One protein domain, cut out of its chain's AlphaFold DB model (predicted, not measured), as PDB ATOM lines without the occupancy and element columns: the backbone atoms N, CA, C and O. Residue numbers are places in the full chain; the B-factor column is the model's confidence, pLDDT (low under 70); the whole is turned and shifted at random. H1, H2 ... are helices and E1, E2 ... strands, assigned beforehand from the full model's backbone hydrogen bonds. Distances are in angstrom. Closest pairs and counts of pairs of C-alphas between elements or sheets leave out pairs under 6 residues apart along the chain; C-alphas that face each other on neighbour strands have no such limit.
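Overview. This is residues 242 to 435 of the 435 residues of an uncharacterized protein of Crinalium epipsammum PCC 9333 (UniProt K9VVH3). A strongly twisted, curled sheet of seven strands lies between helices, with H1 and H7 on one face, where the sheet curls round H7, and H4 and H6 on the other. H5 lies beside H4 and only grazes the sheet, while the helical hairpin H2 and H3 is off the sheet, meeting the rest at H1. The printed part has 194 residues, with seven named helices and seven named strands in the order E1 H1 E2 H2 H3 H4 E3 H5 E4 H6 E5 E6 E7 H7; the mixed sheet runs E2 E3 E1 E4 E5 E7 E6, and the class is mixed, helices and strands. It is compact, with a radius of gyration of the C-alphas of 15.6 A and spans of 42 by 38 by 37 A.

Arrangement. Start at E1, residues 242 to 246; its parallel neighbours are E3, residues 329 to 333, with N 243 and O 330 2.8 A apart, and E4, residues 351 to 356, with N 353 and O 244 at 2.9 A. Edge strand E2, residues 275 to 278, is parallel to E3, with N 275 and O 329 at 3.0 A. E5, residues 379 to 386, is parallel to E4, with N 383 and O 354 at 2.8 A, and to E7, residues 401 to 406, with N 384 and O 403 at 2.8 A. Edge strand E6, residues 393 to 396, forms an antiparallel hairpin with E7, with N 395 and O 402 at 2.8 A. Three layers, helices on both faces of the sheet, come from H1, residues 253 to 264, and H7, residues 418 to 433, on one face, and H4, residues 312 to 324, and H6, residues 359 to 372, on the other. H1 and H7 touch at a steep tilt of 62 degrees, closest at the C-alphas of Ile 264 and Ala 424, 5.3 A. E4, H6, E5 is a strand-helix-strand unit, two parallel neighbour strands joined through a helix, with a right-handed crossover. H5, residues 340 to 346, touches H4, closest at the C-alphas of Ala 319 and Ile 345, 4.6 A. H2, residues 288 to 294, and H3, residues 296 to 306, form a helical hairpin, closest at the C-alphas of Ala 292 and Ala 299, 5.2 A. H2 only just touches residues 254 to 258 of H1, with 3 pairs of C-alphas within 8 A, the closest Asp 258 and Gly 289 at 6.7 A. Every O i to N i+4 pair is within hydrogen-bond range in H1, H3, H4, H5, H6 and H7; in H2, 2 of 3 are.

Along the chain. Find C-alpha 242 at (14.309, -45.299, -34.428), where E1 begins. H4 measures 18.2 A, H6 18.6 A and E5 19.7 A. H7 runs 22.6 A to C-alpha 433 at (23.572, -50.514, -42.814).

Size, cuts and confidence. The C-alphas farthest apart, Lys 297 and Arg 435, are 43.3 A apart. The printed part has no cut, the link E7 to H7 is long, and residue 435 alone is under pLDDT 70.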
ATOM      1  N   LYS A 242      14.956 -45.826 -35.637       97.50
ATOM      2  CA  LYS A 242      14.309 -45.299 -34.428       97.50
ATOM      3  C   LYS A 242      14.265 -46.393 -33.368       97.50
ATOM      4  O   LYS A 242      13.520 -47.361 -33.523       97.50
ATOM      5  N   VAL A 243      15.075 -46.267 -32.327       98.38
ATOM      6  CA  VAL A 243      15.233 -47.278 -31.278       98.38
ATOM      7  C   VAL A 243      14.557 -46.807 -30.004       98.38
ATOM      8  O   VAL A 243      14.901 -45.750 -29.468       98.38
ATOM      9  N   VAL A 244      13.627 -47.612 -29.496       98.38
ATOM     10  CA  VAL A 244      13.023 -47.377 -28.186       98.38
ATOM     11  C   VAL A 244      13.769 -48.128 -27.083       98.38
ATOM     12  O   VAL A 244      14.032 -49.323 -27.198       98.38
ATOM     13  N   LEU A 245      14.067 -47.430 -25.988       98.19
ATOM     14  CA  LEU A 245      14.500 -48.002 -24.715       98.19
ATOM     15  C   LEU A 245      13.266 -48.221 -23.830       98.19
ATOM     16  O   LEU A 245      12.703 -47.272 -23.271       98.19
ATOM     17  N   CYS A 246      12.840 -49.474 -23.698       97.88
ATOM     18  CA  CYS A 246      11.659 -49.863 -22.931       97.88
ATOM     19  C   CYS A 246      12.021 -50.780 -21.754       97.88
ATOM     20  O   CYS A 246      13.162 -51.210 -21.606       97.88
ATOM     21  N   GLY A 247      11.066 -51.033 -20.859       97.38
ATOM     22  CA  GLY A 247      11.307 -51.798 -19.634       97.38
ATOM     23  C   GLY A 247      10.638 -51.190 -18.402       97.38
ATOM     24  O   GLY A 247      10.241 -50.018 -18.437       97.38
ATOM     25  N   PRO A 248      10.523 -51.926 -17.284       96.38
ATOM     26  CA  PRO A 248       9.802 -51.476 -16.097       96.38
ATOM     27  C   PRO A 248      10.428 -50.235 -15.449       96.38
ATOM     28  O   PRO A 248      11.544 -49.809 -15.754       96.38
ATOM     29  N   ALA A 249       9.688 -49.605 -14.539       93.62
ATOM     30  CA  ALA A 249      10.194 -48.476 -13.767       93.62
ATOM     31  C   ALA A 249      11.430 -48.853 -12.920       93.62
ATOM     32  O   ALA A 249      11.601 -49.989 -12.469       93.62
ATOM     33  N   ASN A 250      12.279 -47.857 -12.650       91.12
ATOM     34  CA  ASN A 250      13.467 -47.989 -11.798       91.12
ATOM     35  C   ASN A 250      14.498 -49.022 -12.299       91.12
ATOM     36  O   ASN A 250      15.123 -49.696 -11.488       91.12
ATOM     37  N   THR A 251      14.668 -49.160 -13.617       94.44
ATOM     38  CA  THR A 251      15.763 -49.916 -14.271       94.44
ATOM     39  C   THR A 251      16.911 -49.020 -14.742       94.44
ATOM     40  O   THR A 251      17.734 -49.429 -15.549       94.44
ATOM     41  N   GLY A 252      16.937 -47.752 -14.322       92.38
ATOM     42  CA  GLY A 252      17.982 -46.816 -14.736       92.38
ATOM     43  C   GLY A 252      17.916 -46.357 -16.199       92.38
ATOM     44  O   GLY A 252      18.910 -45.830 -16.685       92.38
ATOM     45  N   LYS A 253      16.774 -46.496 -16.900       92.88
ATOM     46  CA  LYS A 253      16.611 -46.098 -18.322       92.88
ATOM     47  C   LYS A 253      17.175 -44.716 -18.658       92.88
ATOM     48  O   LYS A 253      17.910 -44.598 -19.629       92.88
ATOM     49  N   THR A 254      16.889 -43.696 -17.847       90.50
ATOM     50  CA  THR A 254      17.412 -42.337 -18.067       90.50
ATOM     51  C   THR A 254      18.942 -42.304 -18.013       90.50
ATOM     52  O   THR A 254      19.578 -41.782 -18.921       90.50
ATOM     53  N   VAL A 255      19.543 -42.930 -16.992       92.50
ATOM     54  CA  VAL A 255      21.007 -43.017 -16.822       92.50
ATOM     55  C   VAL A 255      21.638 -43.787 -17.981       92.50
ATOM     56  O   VAL A 255      22.657 -43.377 -18.533       92.50
ATOM     57  N   PHE A 256      20.999 -44.885 -18.384       95.31
ATOM     58  CA  PHE A 256      21.427 -45.710 -19.502       95.31
ATOM     59  C   PHE A 256      21.380 -44.937 -20.828       95.31
ATOM     60  O   PHE A 256      22.361 -44.939 -21.564       95.31
ATOM     61  N   LYS A 257      20.285 -44.214 -21.102       95.19
ATOM     62  CA  LYS A 257      20.121 -43.351 -22.282       95.19
ATOM     63  C   LYS A 257      21.178 -42.250 -22.338       95.19
ATOM     64  O   LYS A 257      21.768 -42.037 -23.393       95.19
ATOM     65  N   ASP A 258      21.437 -41.570 -21.223       92.38
ATOM     66  CA  ASP A 258      22.436 -40.497 -21.154       92.38
ATOM     67  C   ASP A 258      23.853 -41.038 -21.390       92.38
ATOM     68  O   ASP A 258      24.632 -40.462 -22.153       92.38
ATOM     69  N   GLY A 259      24.174 -42.192 -20.795       94.50
ATOM     70  CA  GLY A 259      25.427 -42.899 -21.044       94.50
ATOM     71  C   GLY A 259      25.578 -43.350 -22.494       94.50
ATOM     72  O   GLY A 259      26.635 -43.139 -23.084       94.50
ATOM     73  N   LEU A 260      24.518 -43.913 -23.076       97.00
ATOM     74  CA  LEU A 260      24.471 -44.357 -24.467       97.00
ATOM     75  C   LEU A 260      24.639 -43.187 -25.437       97.00
ATOM     76  O   LEU A 260      25.456 -43.264 -26.348       97.00
ATOM     77  N   LYS A 261      23.951 -42.063 -25.197       94.44
ATOM     78  CA  LYS A 261      24.135 -40.815 -25.950       94.44
ATOM     79  C   LYS A 261      25.602 -40.389 -25.937       94.44
ATOM     80  O   LYS A 261      26.174 -40.120 -26.988       94.44
ATOM     81  N   ALA A 262      26.215 -40.333 -24.757       92.38
ATOM     82  CA  ALA A 262      27.610 -39.932 -24.611       92.38
ATOM     83  C   ALA A 262      28.601 -40.944 -25.215       92.38
ATOM     84  O   ALA A 262      29.692 -40.542 -25.605       92.38
ATOM     85  N   ALA A 263      28.250 -42.230 -25.290       95.62
ATOM     86  CA  ALA A 263      29.054 -43.248 -25.959       95.62
ATOM     87  C   ALA A 263      28.974 -43.118 -27.486       95.62
ATOM     88  O   ALA A 263      30.014 -43.036 -28.130       95.62
ATOM     89  N   ILE A 264      27.765 -43.003 -28.050       96.25
ATOM     90  CA  ILE A 264      27.546 -42.844 -29.498       96.25
ATOM     91  C   ILE A 264      28.244 -41.584 -30.021       96.25
ATOM     92  O   ILE A 264      28.948 -41.648 -31.018       96.25
ATOM     93  N   LEU A 265      28.128 -40.451 -29.318       91.81
ATOM     94  CA  LEU A 265      28.759 -39.187 -29.734       91.81
ATOM     95  C   LEU A 265      30.300 -39.221 -29.749       91.81
ATOM     96  O   LEU A 265      30.908 -38.302 -30.293       91.81
ATOM     97  N   LYS A 266      30.932 -40.238 -29.146       91.31
ATOM     98  CA  LYS A 266      32.390 -40.445 -29.173       91.31
ATOM     99  C   LYS A 266      32.847 -41.367 -30.307       91.31
ATOM    100  O   LYS A 266      34.053 -41.511 -30.494       91.31
ATOM    101  N   LEU A 267      31.929 -42.025 -31.015       93.50
ATOM    102  CA  LEU A 267      32.266 -42.906 -32.131       93.50
ATOM    103  C   LEU A 267      32.510 -42.066 -33.387       93.50
ATOM    104  O   LEU A 267      31.655 -41.285 -33.792       93.50
ATOM    105  N   ASN A 268      33.668 -42.251 -34.023       90.06
ATOM    106  CA  ASN A 268      34.061 -41.479 -35.210       90.06
ATOM    107  C   ASN A 268      33.160 -41.741 -36.427       90.06
ATOM    108  O   ASN A 268      33.081 -40.910 -37.324       90.06
ATOM    109  N   HIS A 269      32.512 -42.905 -36.469       91.50
ATOM    110  CA  HIS A 269      31.590 -43.329 -37.523       91.50
ATOM    111  C   HIS A 269      30.115 -43.148 -37.142       91.50
ATOM    112  O   HIS A 269      29.242 -43.590 -37.886       91.50
ATOM    113  N   ALA A 270      29.807 -42.514 -36.003       92.25
ATOM    114  CA  ALA A 270      28.422 -42.193 -35.671       92.25
ATOM    115  C   ALA A 270      27.835 -41.184 -36.677       92.25
ATOM    116  O   ALA A 270      28.539 -40.269 -37.108       92.25
ATOM    117  N   PRO A 271      26.539 -41.291 -37.023       91.06
ATOM    118  CA  PRO A 271      25.879 -40.274 -37.828       91.06
ATOM    119  C   PRO A 271      25.931 -38.896 -37.154       91.06
ATOM    120  O   PRO A 271      25.532 -38.747 -35.995       91.06
ATOM    121  N   ASP A 272      26.359 -37.874 -37.898       86.69
ATOM    122  CA  ASP A 272      26.416 -36.477 -37.435       86.69
ATOM    123  C   ASP A 272      25.062 -35.956 -36.927       86.69
ATOM    124  O   ASP A 272      24.975 -35.120 -36.020       86.69
ATOM    125  N   ASP A 273      23.988 -36.476 -37.511       88.19
ATOM    126  CA  ASP A 273      22.610 -36.155 -37.198       88.19
ATOM    127  C   ASP A 273      22.024 -37.050 -36.095       88.19
ATOM    128  O   ASP A 273      20.825 -37.002 -35.885       88.19
ATOM    129  N   PHE A 274      22.800 -37.839 -35.342       92.69
ATOM    130  CA  PHE A 274      22.270 -38.627 -34.216       92.69
ATOM    131  C   PHE A 274      21.453 -37.770 -33.227       92.69
ATOM    132  O   PHE A 274      21.893 -36.697 -32.789       92.69
ATOM    133  N   TYR A 275      20.271 -38.265 -32.838       91.62
ATOM    134  CA  TYR A 275      19.336 -37.544 -31.978       91.62
ATOM    135  C   TYR A 275      18.752 -38.408 -30.855       91.62
ATOM    136  O   TYR A 275      18.551 -39.614 -30.995       91.62
ATOM    137  N   VAL A 276      18.472 -37.769 -29.714       92.75
ATOM    138  CA  VAL A 276      17.892 -38.413 -28.529       92.75
ATOM    139  C   VAL A 276      16.770 -37.557 -27.974       92.75
ATOM    140  O   VAL A 276      16.953 -36.352 -27.795       92.75
ATOM    141  N   ILE A 277      15.641 -38.181 -27.636       91.50
ATOM    142  CA  ILE A 277      14.513 -37.503 -26.986       91.50
ATOM    143  C   ILE A 277      13.953 -38.322 -25.818       91.50
ATOM    144  O   ILE A 277      14.132 -39.535 -25.758       91.50
ATOM    145  N   SER A 278      13.260 -37.656 -24.891       91.12
ATOM    146  CA  SER A 278      12.478 -38.326 -23.844       91.12
ATOM    147  C   SER A 278      11.031 -38.527 -24.287       91.12
ATOM    148  O   SER A 278      10.375 -37.575 -24.724       91.12
ATOM    149  N   GLY A 279      10.521 -39.749 -24.138       88.44
ATOM    150  CA  GLY A 279       9.129 -40.111 -24.420       88.44
ATOM    151  C   GLY A 279       8.209 -40.101 -23.195       88.44
ATOM    152  O   GLY A 279       7.034 -40.420 -23.322       88.44
ATOM    153  N   CYS A 280       8.715 -39.741 -22.013       88.81
ATOM    154  CA  CYS A 280       7.959 -39.727 -20.759       88.81
ATOM    155  C   CYS A 280       7.978 -38.321 -20.125       88.81
ATOM    156  O   CYS A 280       9.052 -37.724 -20.037       88.81
ATOM    157  N   PRO A 281       6.841 -37.784 -19.642       88.25
ATOM    158  CA  PRO A 281       6.783 -36.472 -18.995       88.25
ATOM    159  C   PRO A 281       7.133 -36.537 -17.496       88.25
ATOM    160  O   PRO A 281       6.462 -35.942 -16.655       88.25
ATOM    161  N   ASP A 282       8.181 -37.270 -17.119       85.44
ATOM    162  CA  ASP A 282       8.548 -37.498 -15.713       85.44
ATOM    163  C   ASP A 282       9.383 -36.371 -15.076       85.44
ATOM    164  O   ASP A 282       9.760 -36.473 -13.904       85.44
ATOM    165  N   GLY A 283       9.627 -35.302 -15.837       83.00
ATOM    166  CA  GLY A 283      10.426 -34.145 -15.444       83.00
ATOM    167  C   GLY A 283      11.899 -34.254 -15.832       83.00
ATOM    168  O   GLY A 283      12.613 -33.258 -15.736       83.00
ATOM    169  N   ASP A 284      12.350 -35.414 -16.321       81.25
ATOM    170  CA  ASP A 284      13.716 -35.578 -16.810       81.25
ATOM    171  C   ASP A 284      13.853 -34.989 -18.224       81.25
ATOM    172  O   ASP A 284      13.070 -35.264 -19.137       81.25
ATOM    173  N   GLY A 285      14.893 -34.185 -18.429       78.12
ATOM    174  CA  GLY A 285      15.306 -33.704 -19.747       78.12
ATOM    175  C   GLY A 285      16.753 -34.073 -20.046       78.12
ATOM    176  O   GLY A 285      17.454 -34.618 -19.198       78.12
ATOM    177  N   SER A 286      17.241 -33.701 -21.232       78.38
ATOM    178  CA  SER A 286      18.645 -33.907 -21.625       78.38
ATOM    179  C   SER A 286      19.662 -33.190 -20.727       78.38
ATOM    180  O   SER A 286      20.851 -33.450 -20.841       78.38
ATOM    181  N   TRP A 287      19.200 -32.267 -19.880       84.44
ATOM    182  CA  TRP A 287      19.985 -31.533 -18.890       84.44
ATOM    183  C   TRP A 287      20.148 -32.308 -17.569       84.44
ATOM    184  O   TRP A 287      21.132 -32.100 -16.861       84.44
ATOM    185  N   HIS A 288      19.211 -33.209 -17.230       87.44
ATOM    186  CA  HIS A 288      19.099 -33.782 -15.885       87.44
ATOM    187  C   HIS A 288      20.357 -34.554 -15.484       87.44
ATOM    188  O   HIS A 288      20.863 -34.353 -14.384       87.44
ATOM    189  N   GLY A 289      20.872 -35.449 -16.334       84.81
ATOM    190  CA  GLY A 289      22.025 -36.289 -15.991       84.81
ATOM    191  C   GLY A 289      23.293 -35.490 -15.665       84.81
ATOM    192  O   GLY A 289      24.010 -35.829 -14.721       84.81
ATOM    193  N   GLU A 290      23.552 -34.418 -16.414       87.44
ATOM    194  CA  GLU A 290      24.701 -33.525 -16.211       87.44
ATOM    195  C   GLU A 290      24.495 -32.602 -15.002       87.44
ATOM    196  O   GLU A 290      25.410 -32.429 -14.199       87.44
ATOM    197  N   THR A 291      23.287 -32.059 -14.814       90.00
ATOM    198  CA  THR A 291      22.965 -31.271 -13.615       90.00
ATOM    199  C   THR A 291      23.032 -32.131 -12.359       90.00
ATOM    200  O   THR A 291      23.651 -31.711 -11.394       90.00
ATOM    201  N   ALA A 292      22.506 -33.357 -12.358       89.94
ATOM    202  CA  ALA A 292      22.531 -34.238 -11.187       89.94
ATOM    203  C   ALA A 292      23.955 -34.644 -10.762       89.94
ATOM    204  O   ALA A 292      24.190 -34.877  -9.581       89.94
ATOM    205  N   GLN A 293      24.905 -34.699 -11.705       88.06
ATOM    206  CA  GLN A 293      26.327 -34.955 -11.429       88.06
ATOM    207  C   GLN A 293      26.985 -33.852 -10.588       88.06
ATOM    208  O   GLN A 293      27.866 -34.145  -9.785       88.06
ATOM    209  N   LYS A 294      26.597 -32.590 -10.806       90.38
ATOM    210  CA  LYS A 294      27.255 -31.410 -10.214       90.38
ATOM    211  C   LYS A 294      26.402 -30.732  -9.131       90.38
ATOM    212  O   LYS A 294      26.927 -30.300  -8.112       90.38
ATOM    213  N   TYR A 295      25.089 -30.673  -9.346       92.00
ATOM    214  CA  TYR A 295      24.082 -29.962  -8.553       92.00
ATOM    215  C   TYR A 295      22.847 -30.860  -8.309       92.00
ATOM    216  O   TYR A 295      21.766 -30.597  -8.844       92.00
ATOM    217  N   PRO A 296      22.968 -31.940  -7.513       91.00
ATOM    218  CA  PRO A 296      21.901 -32.933  -7.335       91.00
ATOM    219  C   PRO A 296      20.594 -32.341  -6.793       91.00
ATOM    220  O   PRO A 296      19.525 -32.656  -7.308       91.00
ATOM    221  N   LYS A 297      20.673 -31.419  -5.825       92.69
ATOM    222  CA  LYS A 297      19.492 -30.751  -5.258       92.69
ATOM    223  C   LYS A 297      18.731 -29.935  -6.310       92.69
ATOM    224  O   LYS A 297      17.520 -30.076  -6.437       92.69
ATOM    225  N   LEU A 298      19.451 -29.147  -7.112       92.44
ATOM    226  CA  LEU A 298      18.865 -28.388  -8.220       92.44
ATOM    227  C   LEU A 298      18.213 -29.325  -9.247       92.44
ATOM    228  O   LEU A 298      17.136 -29.029  -9.757       92.44
ATOM    229  N   ALA A 299      18.838 -30.472  -9.541       91.44
ATOM    230  CA  ALA A 299      18.256 -31.451 -10.455       91.44
ATOM    231  C   ALA A 299      16.912 -31.994  -9.951       91.44
ATOM    232  O   ALA A 299      15.969 -32.106 -10.735       91.44
ATOM    233  N   GLU A 300      16.814 -32.307  -8.658       91.75
ATOM    234  CA  GLU A 300      15.580 -32.788  -8.030       91.75
ATOM    235  C   GLU A 300      14.470 -31.731  -8.036       91.75
ATOM    236  O   GLU A 300      13.333 -32.044  -8.397       91.75
ATOM    237  N   GLU A 301      14.802 -30.483  -7.698       93.12
ATOM    238  CA  GLU A 301      13.867 -29.352  -7.708       93.12
ATOM    239  C   GLU A 301      13.281 -29.126  -9.110       93.12
ATOM    240  O   GLU A 301      12.059 -29.131  -9.290       93.12
ATOM    241  N   LEU A 302      14.143 -29.028 -10.126       91.81
ATOM    242  CA  LEU A 302      13.727 -28.819 -11.514       91.81
ATOM    243  C   LEU A 302      12.945 -30.010 -12.069       91.81
ATOM    244  O   LEU A 302      11.959 -29.834 -12.784       91.81
ATOM    245  N   LYS A 303      13.341 -31.240 -11.723       90.94
ATOM    246  CA  LYS A 303      12.595 -32.437 -12.111       90.94
ATOM    247  C   LYS A 303      11.172 -32.390 -11.557       90.94
ATOM    248  O   LYS A 303      10.221 -32.672 -12.288       90.94
ATOM    249  N   ALA A 304      11.014 -32.041 -10.280       91.31
ATOM    250  CA  ALA A 304       9.703 -31.926  -9.652       91.31
ATOM    251  C   ALA A 304       8.842 -30.844 -10.326       91.31
ATOM    252  O   ALA A 304       7.662 -31.080 -10.584       91.31
ATOM    253  N   GLU A 305       9.439 -29.703 -10.675       90.12
ATOM    254  CA  GLU A 305       8.774 -28.599 -11.377       90.12
ATOM    255  C   GLU A 305       8.323 -28.983 -12.803       90.12
ATOM    256  O   GLU A 305       7.216 -28.652 -13.256       90.12
ATOM    257  N   TYR A 306       9.178 -29.700 -13.534       89.50
ATOM    258  CA  TYR A 306       8.970 -29.994 -14.954       89.50
ATOM    259  C   TYR A 306       8.131 -31.235 -15.211       89.50
ATOM    260  O   TYR A 306       7.604 -31.382 -16.320       89.50
ATOM    261  N   LYS A 307       7.968 -32.091 -14.201       89.31
ATOM    262  CA  LYS A 307       7.089 -33.253 -14.266       89.31
ATOM    263  C   LYS A 307       5.678 -32.842 -14.681       89.31
ATOM    264  O   LYS A 307       5.138 -31.817 -14.253       89.31
ATOM    265  N   ALA A 308       5.076 -33.657 -15.535       87.69
ATOM    266  CA  ALA A 308       3.721 -33.462 -16.011       87.69
ATOM    267  C   ALA A 308       2.959 -34.790 -16.077       87.69
ATOM    268  O   ALA A 308       3.508 -35.870 -15.841       87.69
ATOM    269  N   LYS A 309       1.655 -34.704 -16.343       88.19
ATOM    270  CA  LYS A 309       0.814 -35.888 -16.521       88.19
ATOM    271  C   LYS A 309       1.153 -36.574 -17.839       88.19
ATOM    272  O   LYS A 309       1.389 -35.913 -18.848       88.19
ATOM    273  N   PHE A 310       1.143 -37.903 -17.820       90.00
ATOM    274  CA  PHE A 310       1.246 -38.703 -19.030       90.00
ATOM    275  C   PHE A 310      -0.164 -38.922 -19.576       90.00
ATOM    276  O   PHE A 310      -0.893 -39.758 -19.055       90.00
ATOM    277  N   THR A 311      -0.570 -38.085 -20.532       91.31
ATOM    278  CA  THR A 311      -1.918 -38.103 -21.114       91.31
ATOM    279  C   THR A 311      -1.899 -38.646 -22.547       91.31
ATOM    280  O   THR A 311      -0.836 -38.637 -23.184       91.31
ATOM    281  N   PRO A 312      -3.053 -39.067 -23.095       92.88
ATOM    282  CA  PRO A 312      -3.165 -39.456 -24.500       92.88
ATOM    283  C   PRO A 312      -2.699 -38.363 -25.470       92.88
ATOM    284  O   PRO A 312      -2.014 -38.654 -26.445       92.88
ATOM    285  N   GLU A 313      -2.994 -37.094 -25.188       90.50
ATOM    286  CA  GLU A 313      -2.595 -35.956 -26.027       90.50
ATOM    287  C   GLU A 313      -1.076 -35.766 -26.014       90.50
ATOM    288  O   GLU A 313      -0.472 -35.510 -27.058       90.50
ATOM    289  N   PHE A 314      -0.437 -35.945 -24.849       90.81
ATOM    290  CA  PHE A 314       1.022 -35.966 -24.761       90.81
ATOM    291  C   PHE A 314       1.595 -37.115 -25.598       90.81
ATOM    292  O   PHE A 314       2.545 -36.905 -26.353       90.81
ATOM    293  N   ALA A 315       1.017 -38.314 -25.488       94.31
ATOM    294  CA  ALA A 315       1.467 -39.490 -26.224       94.31
ATOM    295  C   ALA A 315       1.343 -39.302 -27.742       94.31
ATOM    296  O   ALA A 315       2.294 -39.568 -28.472       94.31
ATOM    297  N   GLN A 316       0.217 -38.759 -28.209       93.94
ATOM    298  CA  GLN A 316       0.001 -38.406 -29.613       93.94
ATOM    299  C   GLN A 316       0.981 -37.329 -30.083       93.94
ATOM    300  O   GLN A 316       1.584 -37.468 -31.144       93.94
ATOM    301  N   GLY A 317       1.184 -36.269 -29.293       91.06
ATOM    302  CA  GLY A 317       2.182 -35.241 -29.582       91.06
ATOM    303  C   GLY A 317       3.581 -35.835 -29.731       91.06
ATOM    304  O   GLY A 317       4.264 -35.579 -30.718       91.06
ATOM    305  N   LYS A 318       3.972 -36.711 -28.802       93.31
ATOM    306  CA  LYS A 318       5.274 -37.376 -28.821       93.31
ATOM    307  C   LYS A 318       5.430 -38.353 -29.988       93.31
ATOM    308  O   LYS A 318       6.494 -38.381 -30.596       93.31
ATOM    309  N   ALA A 319       4.393 -39.118 -30.323       94.88
ATOM    310  CA  ALA A 319       4.392 -39.988 -31.494       94.88
ATOM    311  C   ALA A 319       4.554 -39.173 -32.786       94.88
ATOM    312  O   ALA A 319       5.385 -39.514 -33.624       94.88
ATOM    313  N   ARG A 320       3.855 -38.034 -32.913       92.94
ATOM    314  CA  ARG A 320       4.047 -37.106 -34.042       92.94
ATOM    315  C   ARG A 320       5.486 -36.593 -34.128       92.94
ATOM    316  O   ARG A 320       6.055 -36.656 -35.215       92.94
ATOM    317  N   ASP A 321       6.083 -36.175 -33.008       92.62
ATOM    318  CA  ASP A 321       7.497 -35.766 -32.971       92.62
ATOM    319  C   ASP A 321       8.405 -36.900 -33.482       92.62
ATOM    320  O   ASP A 321       9.214 -36.696 -34.384       92.62
ATOM    321  N   ILE A 322       8.268 -38.114 -32.925       94.44
ATOM    322  CA  ILE A 322       9.093 -39.280 -33.293       94.44
ATOM    323  C   ILE A 322       8.929 -39.605 -34.768       94.44
ATOM    324  O   ILE A 322       9.917 -39.898 -35.439       94.44
ATOM    325  N   LYS A 323       7.702 -39.546 -35.288       92.75
ATOM    326  CA  LYS A 323       7.394 -39.788 -36.695       92.75
ATOM    327  C   LYS A 323       8.105 -38.796 -37.615       92.75
ATOM    328  O   LYS A 323       8.727 -39.243 -38.581       92.75
ATOM    329  N   ALA A 324       8.042 -37.502 -37.291       91.12
ATOM    330  CA  ALA A 324       8.641 -36.415 -38.068       91.12
ATOM    331  C   ALA A 324      10.178 -36.433 -38.037       91.12
ATOM    332  O   ALA A 324      10.822 -36.135 -39.044       91.12
ATOM    333  N   ILE A 325      10.769 -36.850 -36.912       91.50
ATOM    334  CA  ILE A 325      12.221 -36.962 -36.772       91.50
ATOM    335  C   ILE A 325      12.778 -37.945 -37.807       91.50
ATOM    336  O   ILE A 325      12.450 -39.136 -37.846       91.50
ATOM    337  N   LYS A 326      13.677 -37.414 -38.630       88.88
ATOM    338  CA  LYS A 326      14.299 -38.085 -39.779       88.88
ATOM    339  C   LYS A 326      15.796 -38.328 -39.629       88.88
ATOM    340  O   LYS A 326      16.418 -38.860 -40.538       88.88
ATOM    341  N   ASN A 327      16.342 -37.939 -38.483       91.25
ATOM    342  CA  ASN A 327      17.707 -38.211 -38.072       91.25
ATOM    343  C   ASN A 327      18.028 -39.700 -38.248       91.25
ATOM    344  O   ASN A 327      17.214 -40.558 -37.903       91.25
ATOM    345  N   SER A 328      19.212 -39.990 -38.777       93.44
ATOM    346  CA  SER A 328      19.613 -41.329 -39.223       93.44
ATOM    347  C   SER A 328      19.568 -42.366 -38.104       93.44
ATOM    348  O   SER A 328      19.195 -43.515 -38.333       93.44
ATOM    349  N   LEU A 329      19.884 -41.927 -36.885       96.00
ATOM    350  CA  LEU A 329      19.669 -42.675 -35.658       96.00
ATOM    351  C   LEU A 329      18.927 -41.794 -34.647       96.00
ATOM    352  O   LEU A 329      19.428 -40.747 -34.229       96.00
ATOM    353  N   LEU A 330      17.749 -42.247 -34.230       96.81
ATOM    354  CA  LEU A 330      16.971 -41.697 -33.128       96.81
ATOM    355  C   LEU A 330      16.914 -42.724 -31.999       96.81
ATOM    356  O   LEU A 330      16.459 -43.846 -32.207       96.81
ATOM    357  N   VAL A 331      17.297 -42.323 -30.789       97.56
ATOM    358  CA  VAL A 331      17.076 -43.116 -29.572       97.56
ATOM    359  C   VAL A 331      16.099 -42.385 -28.661       97.56
ATOM    360  O   VAL A 331      16.259 -41.195 -28.389       97.56
ATOM    361  N   PHE A 332      15.092 -43.083 -28.150       96.12
ATOM    362  CA  PHE A 332      14.159 -42.508 -27.186       96.12
ATOM    363  C   PHE A 332      13.768 -43.511 -26.111       96.12
ATOM    364  O   PHE A 332      13.727 -44.708 -26.355       96.12
ATOM    365  N   ASP A 333      13.487 -43.035 -24.903       94.94
ATOM    366  CA  ASP A 333      12.988 -43.853 -23.798       94.94
ATOM    367  C   ASP A 333      11.502 -43.607 -23.539       94.94
ATOM    368  O   ASP A 333      10.975 -42.522 -23.784       94.94
ATOM    369  N   VAL A 334      10.825 -44.625 -23.009       95.19
ATOM    370  CA  VAL A 334       9.398 -44.575 -22.662       95.19
ATOM    371  C   VAL A 334       9.154 -44.775 -21.169       95.19
ATOM    372  O   VAL A 334      10.034 -45.202 -20.412       95.19
ATOM    373  N   GLY A 335       7.934 -44.463 -20.725       92.19
ATOM    374  CA  GLY A 335       7.517 -44.673 -19.343       92.19
ATOM    375  C   GLY A 335       7.629 -46.142 -18.927       92.19
ATOM    376  O   GLY A 335       7.426 -47.050 -19.726       92.19
ATOM    377  N   GLY A 336       7.933 -46.395 -17.652       93.62
ATOM    378  CA  GLY A 336       8.177 -47.749 -17.139       93.62
ATOM    379  C   GLY A 336       6.938 -48.620 -16.902       93.62
ATOM    380  O   GLY A 336       7.027 -49.582 -16.144       93.62
ATOM    381  N   LYS A 337       5.786 -48.257 -17.469       94.62
ATOM    382  CA  LYS A 337       4.521 -48.990 -17.357       94.62
ATOM    383  C   LYS A 337       4.047 -49.360 -18.756       94.62
ATOM    384  O   LYS A 337       4.119 -48.530 -19.651       94.62
ATOM    385  N   ILE A 338       3.539 -50.570 -18.937       94.75
ATOM    386  CA  ILE A 338       2.799 -50.928 -20.152       94.75
ATOM    387  C   ILE A 338       1.477 -50.147 -20.138       94.75
ATOM    388  O   ILE A 338       0.744 -50.215 -19.151       94.75
ATOM    389  N   SER A 339       1.210 -49.363 -21.184       95.88
ATOM    390  CA  SER A 339       0.023 -48.502 -21.283       95.88
ATOM    391  C   SER A 339      -0.314 -48.153 -22.736       95.88
ATOM    392  O   SER A 339       0.536 -48.303 -23.618       95.88
ATOM    393  N   ASP A 340      -1.527 -47.651 -22.973       96.38
ATOM    394  CA  ASP A 340      -1.996 -47.223 -24.299       96.38
ATOM    395  C   ASP A 340      -1.190 -46.028 -24.840       96.38
ATOM    396  O   ASP A 340      -0.929 -45.918 -26.042       96.38
ATOM    397  N   GLU A 341      -0.703 -45.157 -23.953       96.31
ATOM    398  CA  GLU A 341       0.212 -44.078 -24.323       96.31
ATOM    399  C   GLU A 341       1.528 -44.630 -24.878       96.31
ATOM    400  O   GLU A 341       2.031 -44.150 -25.892       96.31
ATOM    401  N   ASN A 342       2.072 -45.676 -24.250       96.88
ATOM    402  CA  ASN A 342       3.269 -46.335 -24.752       96.88
ATOM    403  C   ASN A 342       3.000 -47.111 -26.046       96.88
ATOM    404  O   ASN A 342       3.891 -47.141 -26.889       96.88
ATOM    405  N   ILE A 343       1.796 -47.663 -26.261       97.19
ATOM    406  CA  ILE A 343       1.414 -48.234 -27.569       97.19
ATOM    407  C   ILE A 343       1.517 -47.147 -28.642       97.19
ATOM    408  O   ILE A 343       2.178 -47.340 -29.661       97.19
ATOM    409  N   THR A 344       0.934 -45.978 -28.373       97.06
ATOM    410  CA  THR A 344       0.935 -44.830 -29.291       97.06
ATOM    411  C   THR A 344       2.357 -44.379 -29.630       97.06
ATOM    412  O   THR A 344       2.701 -44.230 -30.799       97.06
ATOM    413  N   ILE A 345       3.210 -44.194 -28.620       96.88
ATOM    414  CA  ILE A 345       4.586 -43.710 -28.809       96.88
ATOM    415  C   ILE A 345       5.470 -44.764 -29.490       96.88
ATOM    416  O   ILE A 345       6.230 -44.440 -30.402       96.88
ATOM    417  N   MET A 346       5.400 -46.024 -29.048       97.88
ATOM    418  CA  MET A 346       6.282 -47.092 -29.536       97.88
ATOM    419  C   MET A 346       5.927 -47.568 -30.942       97.88
ATOM    420  O   MET A 346       6.797 -48.112 -31.614       97.88
ATOM    421  N   SER A 347       4.707 -47.312 -31.422       96.81
ATOM    422  CA  SER A 347       4.301 -47.637 -32.800       96.81
ATOM    423  C   SER A 347       5.116 -46.897 -33.870       96.81
ATOM    424  O   SER A 347       5.146 -47.319 -35.022       96.81
ATOM    425  N   GLU A 348       5.814 -45.822 -33.494       96.31
ATOM    426  CA  GLU A 348       6.706 -45.063 -34.379       96.31
ATOM    427  C   GLU A 348       8.176 -45.524 -34.293       96.31
ATOM    428  O   GLU A 348       9.046 -44.970 -34.972       96.31
ATOM    429  N   ALA A 349       8.483 -46.523 -33.456       97.31
ATOM    430  CA  ALA A 349       9.803 -47.140 -33.390       97.31
ATOM    431  C   ALA A 349      10.033 -48.108 -34.563       97.31
ATOM    432  O   ALA A 349       9.110 -48.605 -35.201       97.31
ATOM    433  N   THR A 350      11.302 -48.417 -34.802       97.12
ATOM    434  CA  THR A 350      11.745 -49.461 -35.741       97.12
ATOM    435  C   THR A 350      12.342 -50.664 -35.024       97.12
ATOM    436  O   THR A 350      12.257 -51.768 -35.540       97.12
ATOM    437  N   HIS A 351      12.944 -50.457 -33.849       98.12
ATOM    438  CA  HIS A 351      13.621 -51.487 -33.063       98.12
ATOM    439  C   HIS A 351      13.434 -51.210 -31.569       98.12
ATOM    440  O   HIS A 351      13.263 -50.054 -31.168       98.12
ATOM    441  N   ALA A 352      13.519 -52.254 -30.748       98.50
ATOM    442  CA  ALA A 352      13.401 -52.164 -29.297       98.50
ATOM    443  C   ALA A 352      14.655 -52.680 -28.576       98.50
ATOM    444  O   ALA A 352      15.261 -53.684 -28.956       98.50
ATOM    445  N   VAL A 353      15.002 -51.999 -27.486       98.75
ATOM    446  CA  VAL A 353      15.980 -52.432 -26.484       98.75
ATOM    447  C   VAL A 353      15.252 -52.543 -25.150       98.75
ATOM    448  O   VAL A 353      14.701 -51.558 -24.650       98.75
ATOM    449  N   ILE A 354      15.255 -53.739 -24.564       98.69
ATOM    450  CA  ILE A 354      14.579 -54.015 -23.295       98.69
ATOM    451  C   ILE A 354      15.589 -53.903 -22.152       98.69
ATOM    452  O   ILE A 354      16.564 -54.649 -22.109       98.69
ATOM    453  N   LEU A 355      15.326 -53.009 -21.197       98.31
ATOM    454  CA  LEU A 355      16.004 -52.965 -19.900       98.31
ATOM    455  C   LEU A 355      15.118 -53.594 -18.828       98.31
ATOM    456  O   LEU A 355      14.096 -53.012 -18.474       98.31
ATOM    457  N   ALA A 356      15.522 -54.721 -18.257       97.88
ATOM    458  CA  ALA A 356      14.713 -55.512 -17.321       97.88
ATOM    459  C   ALA A 356      15.413 -55.721 -15.969       97.88
ATOM    460  O   ALA A 356      16.627 -55.574 -15.880       97.88
ATOM    461  N   LYS A 357      14.674 -56.073 -14.909       96.56
ATOM    462  CA  LYS A 357      15.273 -56.557 -13.648       96.56
ATOM    463  C   LYS A 357      15.201 -58.069 -13.554       96.56
ATOM    464  O   LYS A 357      16.120 -58.686 -13.026       96.56
ATOM    465  N   THR A 358      14.118 -58.651 -14.062       97.38
ATOM    466  CA  THR A 358      13.865 -60.088 -13.986       97.38
ATOM    467  C   THR A 358      13.463 -60.669 -15.344       97.38
ATOM    468  O   THR A 358      13.083 -59.923 -16.251       97.38
ATOM    469  N   PRO A 359      13.546 -61.998 -15.525       97.75
ATOM    470  CA  PRO A 359      13.070 -62.654 -16.743       97.75
ATOM    471  C   PRO A 359      11.580 -62.406 -17.024       97.75
ATOM    472  O   PRO A 359      11.169 -62.343 -18.179       97.75
ATOM    473  N   GLU A 360      10.764 -62.217 -15.986       98.00
ATOM    474  CA  GLU A 360       9.343 -61.887 -16.129       98.00
ATOM    475  C   GLU A 360       9.147 -60.497 -16.739       98.00
ATOM    476  O   GLU A 360       8.279 -60.329 -17.597       98.00
ATOM    477  N   ASP A 361       9.969 -59.514 -16.352       97.44
ATOM    478  CA  ASP A 361       9.961 -58.194 -16.987       97.44
ATOM    479  C   ASP A 361      10.270 -58.320 -18.483       97.44
ATOM    480  O   ASP A 361       9.599 -57.702 -19.312       97.44
ATOM    481  N   VAL A 362      11.270 -59.140 -18.836       98.25
ATOM    482  CA  VAL A 362      11.620 -59.411 -20.235       98.25
ATOM    483  C   VAL A 362      10.410 -59.984 -20.965       98.25
ATOM    484  O   VAL A 362       9.978 -59.392 -21.947       98.25
ATOM    485  N   ALA A 363       9.799 -61.053 -20.449       98.19
ATOM    486  CA  ALA A 363       8.644 -61.685 -21.083       98.19
ATOM    487  C   ALA A 363       7.469 -60.710 -21.293       98.19
ATOM    488  O   ALA A 363       6.842 -60.708 -22.355       98.19
ATOM    489  N   GLN A 364       7.183 -59.843 -20.315       98.12
ATOM    490  CA  GLN A 364       6.125 -58.833 -20.428       98.12
ATOM    491  C   GLN A 364       6.418 -57.802 -21.522       98.12
ATOM    492  O   GLN A 364       5.539 -57.490 -22.327       98.12
ATOM    493  N   TRP A 365       7.641 -57.273 -21.570       98.19
ATOM    494  CA  TRP A 365       8.015 -56.264 -22.563       98.19
ATOM    495  C   TRP A 365       8.241 -56.853 -23.957       98.19
ATOM    496  O   TRP A 365       7.942 -56.174 -24.937       98.19
ATOM    497  N   GLN A 366       8.668 -58.112 -24.062       98.19
ATOM    498  CA  GLN A 366       8.684 -58.854 -25.324       98.19
ATOM    499  C   GLN A 366       7.265 -59.011 -25.870       98.19
ATOM    500  O   GLN A 366       6.994 -58.590 -26.989       98.19
ATOM    501  N   ASN A 367       6.330 -59.500 -25.045       97.94
ATOM    502  CA  ASN A 367       4.921 -59.608 -25.426       97.94
ATOM    503  C   ASN A 367       4.348 -58.258 -25.875       97.94
ATOM    504  O   ASN A 367       3.626 -58.183 -26.868       97.94
ATOM    505  N   PHE A 368       4.694 -57.184 -25.165       97.81
ATOM    506  CA  PHE A 368       4.283 -55.841 -25.543       97.81
ATOM    507  C   PHE A 368       4.812 -55.451 -26.932       97.81
ATOM    508  O   PHE A 368       4.022 -55.061 -27.786       97.81
ATOM    509  N   CYS A 369       6.114 -55.615 -27.180       97.75
ATOM    510  CA  CYS A 369       6.749 -55.243 -28.448       97.75
ATOM    511  C   CYS A 369       6.302 -56.108 -29.636       97.75
ATOM    512  O   CYS A 369       6.190 -55.597 -30.747       97.75
ATOM    513  N   GLU A 370       6.060 -57.400 -29.419       96.12
ATOM    514  CA  GLU A 370       5.799 -58.367 -30.492       96.12
ATOM    515  C   GLU A 370       4.307 -58.569 -30.779       96.12
ATOM    516  O   GLU A 370       3.945 -58.881 -31.911       96.12
ATOM    517  N   ILE A 371       3.441 -58.416 -29.768       94.75
ATOM    518  CA  ILE A 371       2.018 -58.788 -29.862       94.75
ATOM    519  C   ILE A 371       1.082 -57.593 -29.675       94.75
ATOM    520  O   ILE A 371       0.026 -57.547 -30.302       94.75
ATOM    521  N   LYS A 372       1.405 -56.649 -28.782       94.75
ATOM    522  CA  LYS A 372       0.483 -55.546 -28.446       94.75
ATOM    523  C   LYS A 372       0.543 -54.377 -29.420       94.75
ATOM    524  O   LYS A 372      -0.443 -53.655 -29.534       94.75
ATOM    525  N   LEU A 373       1.675 -54.177 -30.083       94.44
ATOM    526  CA  LEU A 373       1.828 -53.133 -31.089       94.44
ATOM    527  C   LEU A 373       1.195 -53.564 -32.415       94.44
ATOM    528  O   LEU A 373       1.208 -54.742 -32.764       94.44
ATOM    529  N   GLU A 374       0.690 -52.598 -33.184       89.38
ATOM    530  CA  GLU A 374       0.143 -52.862 -34.526       89.38
ATOM    531  C   GLU A 374       1.185 -53.482 -35.467       89.38
ATOM    532  O   GLU A 374       0.853 -54.257 -36.364       89.38
ATOM    533  N   ARG A 375       2.457 -53.127 -35.260       93.31
ATOM    534  CA  ARG A 375       3.610 -53.693 -35.954       93.31
ATOM    535  C   ARG A 375       4.573 -54.259 -34.914       93.31
ATOM    536  O   ARG A 375       5.010 -53.493 -34.055       93.31
ATOM    537  N   PRO A 376       4.927 -55.554 -34.997       95.75
ATOM    538  CA  PRO A 376       5.938 -56.131 -34.125       95.75
ATOM    539  C   PRO A 376       7.256 -55.364 -34.247       95.75
ATOM    540  O   PRO A 376       7.724 -55.113 -35.361       95.75
ATOM    541  N   LEU A 377       7.855 -55.004 -33.114       97.12
ATOM    542  CA  LEU A 377       9.175 -54.383 -33.079       97.12
ATOM    543  C   LEU A 377      10.259 -55.454 -32.918       97.12
ATOM    544  O   LEU A 377      10.261 -56.151 -31.901       97.12
ATOM    545  N   PRO A 378      11.221 -55.555 -33.852       97.12
ATOM    546  CA  PRO A 378      12.426 -56.344 -33.657       97.12
ATOM    547  C   PRO A 378      13.163 -55.925 -32.379       97.12
ATOM    548  O   PRO A 378      13.513 -54.754 -32.195       97.12
ATOM    549  N   ILE A 379      13.413 -56.891 -31.498       98.50
ATOM    550  CA  ILE A 379      14.180 -56.680 -30.270       98.50
ATOM    551  C   ILE A 379      15.644 -56.977 -30.567       98.50
ATOM    552  O   ILE A 379      16.008 -58.116 -30.846       98.50
ATOM    553  N   ILE A 380      16.475 -55.945 -30.490       98.44
ATOM    554  CA  ILE A 380      17.905 -56.026 -30.829       98.44
ATOM    555  C   ILE A 380      18.795 -56.166 -29.594       98.44
ATOM    556  O   ILE A 380      19.950 -56.568 -29.710       98.44
ATOM    557  N   ALA A 381      18.264 -55.863 -28.405       98.75
ATOM    558  CA  ALA A 381      18.975 -56.100 -27.157       98.75
ATOM    559  C   ALA A 381      18.041 -56.362 -25.967       98.75
ATOM    560  O   ALA A 381      16.988 -55.730 -25.828       98.75
ATOM    561  N   ILE A 382      18.475 -57.256 -25.074       98.69
ATOM    562  CA  ILE A 382      17.840 -57.553 -23.784       98.69
ATOM    563  C   ILE A 382      18.901 -57.426 -22.692       98.69
ATOM    564  O   ILE A 382      19.807 -58.250 -22.577       98.69
ATOM    565  N   ILE A 383      18.784 -56.382 -21.878       98.75
ATOM    566  CA  ILE A 383      19.805 -55.989 -20.910       98.75
ATOM    567  C   ILE A 383      19.203 -55.999 -19.507       98.75
ATOM    568  O   ILE A 383      18.263 -55.264 -19.201       98.75
ATOM    569  N   TYR A 384      19.776 -56.807 -18.622       98.44
ATOM    570  CA  TYR A 384      19.405 -56.827 -17.215       98.44
ATOM    571  C   TYR A 384      20.079 -55.670 -16.468       98.44
ATOM    572  O   TYR A 384      21.304 -55.560 -16.424       98.44
ATOM    573  N   SER A 385      19.277 -54.799 -15.865       97.25
ATOM    574  CA  SER A 385      19.724 -53.748 -14.953       97.25
ATOM    575  C   SER A 385      19.969 -54.352 -13.569       97.25
ATOM    576  O   SER A 385      19.064 -54.388 -12.731       97.25
ATOM    577  N   ASP A 386      21.200 -54.784 -13.311       96.12
ATOM    578  CA  ASP A 386      21.604 -55.362 -12.030       96.12
ATOM    579  C   ASP A 386      22.126 -54.276 -11.081       96.12
ATOM    580  O   ASP A 386      23.300 -53.907 -11.090       96.12
ATOM    581  N   TYR A 387      21.246 -53.748 -10.234       93.25
ATOM    582  CA  TYR A 387      21.621 -52.688  -9.299       93.25
ATOM    583  C   TYR A 387      22.634 -53.147  -8.232       93.25
ATOM    584  O   TYR A 387      23.416 -52.334  -7.755       93.25
ATOM    585  N   ALA A 388      22.655 -54.434  -7.867       94.44
ATOM    586  CA  ALA A 388      23.609 -54.979  -6.894       94.44
ATOM    587  C   ALA A 388      24.908 -55.490  -7.549       94.44
ATOM    588  O   ALA A 388      25.872 -55.825  -6.851       94.44
ATOM    589  N   GLY A 389      24.927 -55.556  -8.880       93.31
ATOM    590  CA  GLY A 389      26.072 -55.964  -9.674       93.31
ATOM    591  C   GLY A 389      27.277 -55.043  -9.490       93.31
ATOM    592  O   GLY A 389      27.164 -53.877  -9.111       93.31
ATOM    593  N   LYS A 390      28.460 -55.577  -9.796       95.06
ATOM    594  CA  LYS A 390      29.742 -54.853  -9.693       95.06
ATOM    595  C   LYS A 390      30.416 -54.611 -11.040       95.06
ATOM    596  O   LYS A 390      31.356 -53.830 -11.118       95.06
ATOM    597  N   GLU A 391      29.957 -55.305 -12.071       96.56
ATOM    598  CA  GLU A 391      30.519 -55.267 -13.412       96.56
ATOM    599  C   GLU A 391      29.423 -55.526 -14.446       96.56
ATOM    600  O   GLU A 391      28.417 -56.185 -14.163       96.56
ATOM    601  N   ASP A 392      29.634 -55.010 -15.650       97.69
ATOM    602  CA  ASP A 392      28.813 -55.368 -16.801       97.69
ATOM    603  C   ASP A 392      29.186 -56.766 -17.286       97.69
ATOM    604  O   ASP A 392      30.349 -57.166 -17.223       97.69
ATOM    605  N   LYS A 393      28.210 -57.486 -17.834       97.81
ATOM    606  CA  LYS A 393      28.432 -58.793 -18.456       97.81
ATOM    607  C   LYS A 393      27.774 -58.804 -19.817       97.81
ATOM    608  O   LYS A 393      26.596 -58.489 -19.917       97.81
ATOM    609  N   ILE A 394      28.522 -59.184 -20.843       98.31
ATOM    610  CA  ILE A 394      27.989 -59.469 -22.176       98.31
ATOM    611  C   ILE A 394      27.930 -60.992 -22.296       98.31
ATOM    612  O   ILE A 394      28.919 -61.669 -22.027       98.31
ATOM    613  N   ILE A 395      26.752 -61.522 -22.618       97.81
ATOM    614  CA  ILE A 395      26.503 -62.963 -22.749       97.81
ATOM    615  C   ILE A 395      26.485 -63.344 -24.230       97.81
ATOM    616  O   ILE A 395      27.151 -64.297 -24.626       97.81
ATOM    617  N   THR A 396      25.755 -62.584 -25.047       97.31
ATOM    618  CA  THR A 396      25.722 -62.730 -26.508       97.31
ATOM    619  C   THR A 396      25.764 -61.360 -27.162       97.31
ATOM    620  O   THR A 396      25.166 -60.427 -26.634       97.31
ATOM    621  N   GLU A 397      26.431 -61.240 -28.306       94.81
ATOM    622  CA  GLU A 397      26.399 -60.026 -29.140       94.81
ATOM    623  C   GLU A 397      25.455 -60.188 -30.340       94.81
ATOM    624  O   GLU A 397      24.778 -59.241 -30.717       94.81
ATOM    625  N   GLU A 398      25.335 -61.410 -30.871       91.00
ATOM    626  CA  GLU A 398      24.521 -61.756 -32.040       91.00
ATOM    627  C   GLU A 398      23.685 -63.023 -31.765       91.00
ATOM    628  O   GLU A 398      24.145 -63.906 -31.030       91.00
ATOM    629  N   PRO A 399      22.471 -63.163 -32.342       92.25
ATOM    630  CA  PRO A 399      21.744 -62.177 -33.161       92.25
ATOM    631  C   PRO A 399      21.058 -61.069 -32.338       92.25
ATOM    632  O   PRO A 399      20.461 -60.149 -32.888       92.25
ATOM    633  N   VAL A 400      21.081 -61.194 -31.009       97.25
ATOM    634  CA  VAL A 400      20.525 -60.227 -30.058       97.25
ATOM    635  C   VAL A 400      21.584 -59.982 -28.992       97.25
ATOM    636  O   VAL A 400      22.107 -60.936 -28.403       97.25
ATOM    637  N   LEU A 401      21.870 -58.710 -28.711       98.62
ATOM    638  CA  LEU A 401      22.787 -58.332 -27.642       98.62
ATOM    639  C   LEU A 401      22.137 -58.632 -26.286       98.62
ATOM    640  O   LEU A 401      21.113 -58.042 -25.932       98.62
ATOM    641  N   THR A 402      22.721 -59.540 -25.507       98.62
ATOM    642  CA  THR A 402      22.212 -59.894 -24.177       98.62
ATOM    643  C   THR A 402      23.275 -59.798 -23.103       98.62
ATOM    644  O   THR A 402      24.469 -59.998 -23.340       98.62
ATOM    645  N   GLY A 403      22.837 -59.497 -21.885       98.19
ATOM    646  CA  GLY A 403      23.722 -59.436 -20.735       98.19
ATOM    647  C   GLY A 403      23.174 -58.567 -19.618       98.19
ATOM    648  O   GLY A 403      21.963 -58.387 -19.499       98.19
ATOM    649  N   SER A 404      24.065 -58.020 -18.800       98.06
ATOM    650  CA  SER A 404      23.715 -57.134 -17.698       98.06
ATOM    651  C   SER A 404      24.558 -55.867 -17.685       98.06
ATOM    652  O   SER A 404      25.745 -55.870 -18.014       98.06
ATOM    653  N   VAL A 405      23.933 -54.784 -17.240       97.94
ATOM    654  CA  VAL A 405      24.590 -53.532 -16.878       97.94
ATOM    655  C   VAL A 405      24.442 -53.343 -15.376       97.94
ATOM    656  O   VAL A 405      23.338 -53.451 -14.836       97.94
ATOM    657  N   HIS A 406      25.551 -53.098 -14.689       96.50
ATOM    658  CA  HIS A 406      25.519 -52.984 -13.233       96.50
ATOM    659  C   HIS A 406      25.149 -51.571 -12.771       96.50
ATOM    660  O   HIS A 406      25.438 -50.605 -13.463       96.50
ATOM    661  N   TYR A 407      24.546 -51.427 -11.593       95.12
ATOM    662  CA  TYR A 407      24.486 -50.187 -10.803       95.12
ATOM    663  C   TYR A 407      24.245 -48.886 -11.604       95.12
ATOM    664  O   TYR A 407      25.119 -48.024 -11.735       95.12
ATOM    665  N   LEU A 408      23.065 -48.749 -12.211       94.38
ATOM    666  CA  LEU A 408      22.658 -47.530 -12.921       94.38
ATOM    667  C   LEU A 408      22.101 -46.485 -11.942       94.38
ATOM    668  O   LEU A 408      20.887 -46.375 -11.765       94.38
ATOM    669  N   GLU A 409      22.996 -45.714 -11.329       91.12
ATOM    670  CA  GLU A 409      22.659 -44.664 -10.362       91.12
ATOM    671  C   GLU A 409      22.610 -43.270 -11.010       91.12
ATOM    672  O   GLU A 409      23.385 -42.958 -11.923       91.12
ATOM    673  N   ARG A 410      21.702 -42.404 -10.539       86.62
ATOM    674  CA  ARG A 410      21.620 -41.026 -11.048       86.62
ATOM    675  C   ARG A 410      22.892 -40.260 -10.691       86.62
ATOM    676  O   ARG A 410      23.487 -40.455  -9.640       86.62
ATOM    677  N   GLY A 411      23.318 -39.382 -11.594       83.00
ATOM    678  CA  GLY A 411      24.557 -38.630 -11.411       83.00
ATOM    679  C   GLY A 411      25.832 -39.431 -11.712       83.00
ATOM    680  O   GLY A 411      26.922 -38.911 -11.507       83.00
ATOM    681  N   GLN A 412      25.749 -40.664 -12.225       87.44
ATOM    682  CA  GLN A 412      26.931 -41.393 -12.696       87.44
ATOM    683  C   GLN A 412      27.145 -41.251 -14.202       87.44
ATOM    684  O   GLN A 412      26.209 -41.320 -14.999       87.44
ATOM    685  N   ASN A 413      28.410 -41.130 -14.611       89.19
ATOM    686  CA  ASN A 413      28.787 -41.260 -16.013       89.19
ATOM    687  C   ASN A 413      29.016 -42.733 -16.358       89.19
ATOM    688  O   ASN A 413      30.028 -43.323 -15.980       89.19
ATOM    689  N   VAL A 414      28.093 -43.304 -17.130       94.56
ATOM    690  CA  VAL A 414      28.130 -44.718 -17.527       94.56
ATOM    691  C   VAL A 414      28.587 -44.929 -18.977       94.56
ATOM    692  O   VAL A 414      28.645 -46.059 -19.448       94.56
ATOM    693  N   SER A 415      28.982 -43.864 -19.686       94.56
ATOM    694  CA  SER A 415      29.310 -43.906 -21.127       94.56
ATOM    695  C   SER A 415      30.484 -44.811 -21.501       94.56
ATOM    696  O   SER A 415      30.605 -45.235 -22.645       94.56
ATOM    697  N   ASN A 416      31.367 -45.110 -20.547       95.50
ATOM    698  CA  ASN A 416      32.538 -45.943 -20.795       95.50
ATOM    699  C   ASN A 416      32.305 -47.431 -20.486       95.50
ATOM    700  O   ASN A 416      33.237 -48.220 -20.654       95.50
ATOM    701  N   ARG A 417      31.111 -47.808 -20.012       96.62
ATOM    702  CA  ARG A 417      30.829 -49.172 -19.561       96.62
ATOM    703  C   ARG A 417      30.741 -50.165 -20.734       96.62
ATOM    704  O   ARG A 417      30.240 -49.776 -21.792       96.62
ATOM    705  N   PRO A 418      31.204 -51.423 -20.571       97.94
ATOM    706  CA  PRO A 418      31.226 -52.411 -21.652       97.94
ATOM    707  C   PRO A 418      29.877 -52.603 -22.354       97.94
ATOM    708  O   PRO A 418      29.826 -52.509 -23.577       97.94
ATOM    709  N   MET A 419      28.781 -52.778 -21.605       98.50
ATOM    710  CA  MET A 419      27.454 -52.995 -22.195       98.50
ATOM    711  C   MET A 419      26.956 -51.755 -22.953       98.50
ATOM    712  O   MET A 419      26.360 -51.864 -24.022       98.50
ATOM    713  N   ILE A 420      27.242 -50.557 -22.432       98.38
ATOM    714  CA  ILE A 420      26.877 -49.287 -23.077       98.38
ATOM    715  C   ILE A 420      27.614 -49.120 -24.411       98.38
ATOM    716  O   ILE A 420      27.003 -48.715 -25.397       98.38
ATOM    717  N   LYS A 421      28.910 -49.449 -24.454       98.19
ATOM    718  CA  LYS A 421      29.714 -49.388 -25.684       98.19
ATOM    719  C   LYS A 421      29.266 -50.418 -26.717       98.19
ATOM    720  O   LYS A 421      29.117 -50.056 -27.877       98.19
ATOM    721  N   ALA A 422      29.016 -51.657 -26.293       98.44
ATOM    722  CA  ALA A 422      28.536 -52.715 -27.181       98.44
ATOM    723  C   ALA A 422      27.209 -52.323 -27.845       98.44
ATOM    724  O   ALA A 422      27.068 -52.409 -29.062       98.44
ATOM    725  N   LEU A 423      26.262 -51.789 -27.063       98.62
ATOM    726  CA  LEU A 423      25.011 -51.293 -27.627       98.62
ATOM    727  C   LEU A 423      25.228 -50.073 -28.536       98.62
ATOM    728  O   LEU A 423      24.605 -49.999 -29.587       98.62
ATOM    729  N   ALA A 424      26.096 -49.125 -28.167       98.31
ATOM    730  CA  ALA A 424      26.390 -47.960 -29.006       98.31
ATOM    731  C   ALA A 424      26.877 -48.368 -30.408       98.31
ATOM    732  O   ALA A 424      26.363 -47.853 -31.400       98.31
ATOM    733  N   GLU A 425      27.811 -49.319 -30.483       97.88
ATOM    734  CA  GLU A 425      28.325 -49.853 -31.749       97.88
ATOM    735  C   GLU A 425      27.244 -50.579 -32.556       97.88
ATOM    736  O   GLU A 425      27.125 -50.353 -33.761       97.88
ATOM    737  N   LEU A 426      26.405 -51.385 -31.893       98.06
ATOM    738  CA  LEU A 426      25.266 -52.049 -32.531       98.06
ATOM    739  C   LEU A 426      24.313 -51.028 -33.171       98.06
ATOM    740  O   LEU A 426      23.942 -51.171 -34.335       98.06
ATOM    741  N   LEU A 427      23.938 -49.972 -32.438       98.00
ATOM    742  CA  LEU A 427      22.996 -48.965 -32.938       98.00
ATOM    743  C   LEU A 427      23.574 -48.142 -34.094       98.00
ATOM    744  O   LEU A 427      22.855 -47.839 -35.048       98.00
ATOM    745  N   VAL A 428      24.856 -47.780 -34.023       97.19
ATOM    746  CA  VAL A 428      25.531 -47.056 -35.108       97.19
ATOM    747  C   VAL A 428      25.660 -47.936 -36.349       97.19
ATOM    748  O   VAL A 428      25.335 -47.484 -37.445       97.19
ATOM    749  N   SER A 429      26.054 -49.200 -36.186       95.88
ATOM    750  CA  SER A 429      26.154 -50.157 -37.294       95.88
ATOM    751  C   SER A 429      24.802 -50.366 -37.978       95.88
ATOM    752  O   SER A 429      24.717 -50.343 -39.204       95.88
ATOM    753  N   LEU A 430      23.726 -50.486 -37.195       95.19
ATOM    754  CA  LEU A 430      22.360 -50.590 -37.706       95.19
ATOM    755  C   LEU A 430      21.967 -49.359 -38.537       95.19
ATOM    756  O   LEU A 430      21.418 -49.501 -39.625       95.19
ATOM    757  N   ALA A 431      22.292 -48.154 -38.061       94.44
ATOM    758  CA  ALA A 431      22.008 -46.915 -38.783       94.44
ATOM    759  C   ALA A 431      22.809 -46.777 -40.087       94.44
ATOM    760  O   ALA A 431      22.274 -46.274 -41.073       94.44
ATOM    761  N   ILE A 432      24.065 -47.232 -40.108       92.81
ATOM    762  CA  ILE A 432      24.906 -47.228 -41.314       92.81
ATOM    763  C   ILE A 432      24.372 -48.227 -42.344       92.81
ATOM    764  O   ILE A 432      24.234 -47.869 -43.504       92.81
ATOM    765  N   ASN A 433      24.029 -49.445 -41.920       90.06
ATOM    766  CA  ASN A 433      23.572 -50.514 -42.814       90.06
ATOM    767  C   ASN A 433      22.170 -50.273 -43.403       90.06
ATOM    768  O   ASN A 433      21.786 -50.944 -44.359       90.06
ATOM    769  N   CYS A 434      21.384 -49.363 -42.819       82.94
ATOM    770  CA  CYS A 434      20.088 -48.964 -43.363       82.94
ATOM    771  C   CYS A 434      20.182 -47.902 -44.468       82.94
ATOM    772  O   CYS A 434      19.187 -47.716 -45.168       82.94
ATOM    773  N   ARG A 435      21.310 -47.197 -44.602       68.94
ATOM    774  CA  ARG A 435      21.554 -46.235 -45.688       68.94
ATOM    775  C   ARG A 435      22.032 -46.962 -46.938       68.94
ATOM    776  O   ARG A 435      21.605 -46.539 -48.034       68.94
TER     777      ARG A 435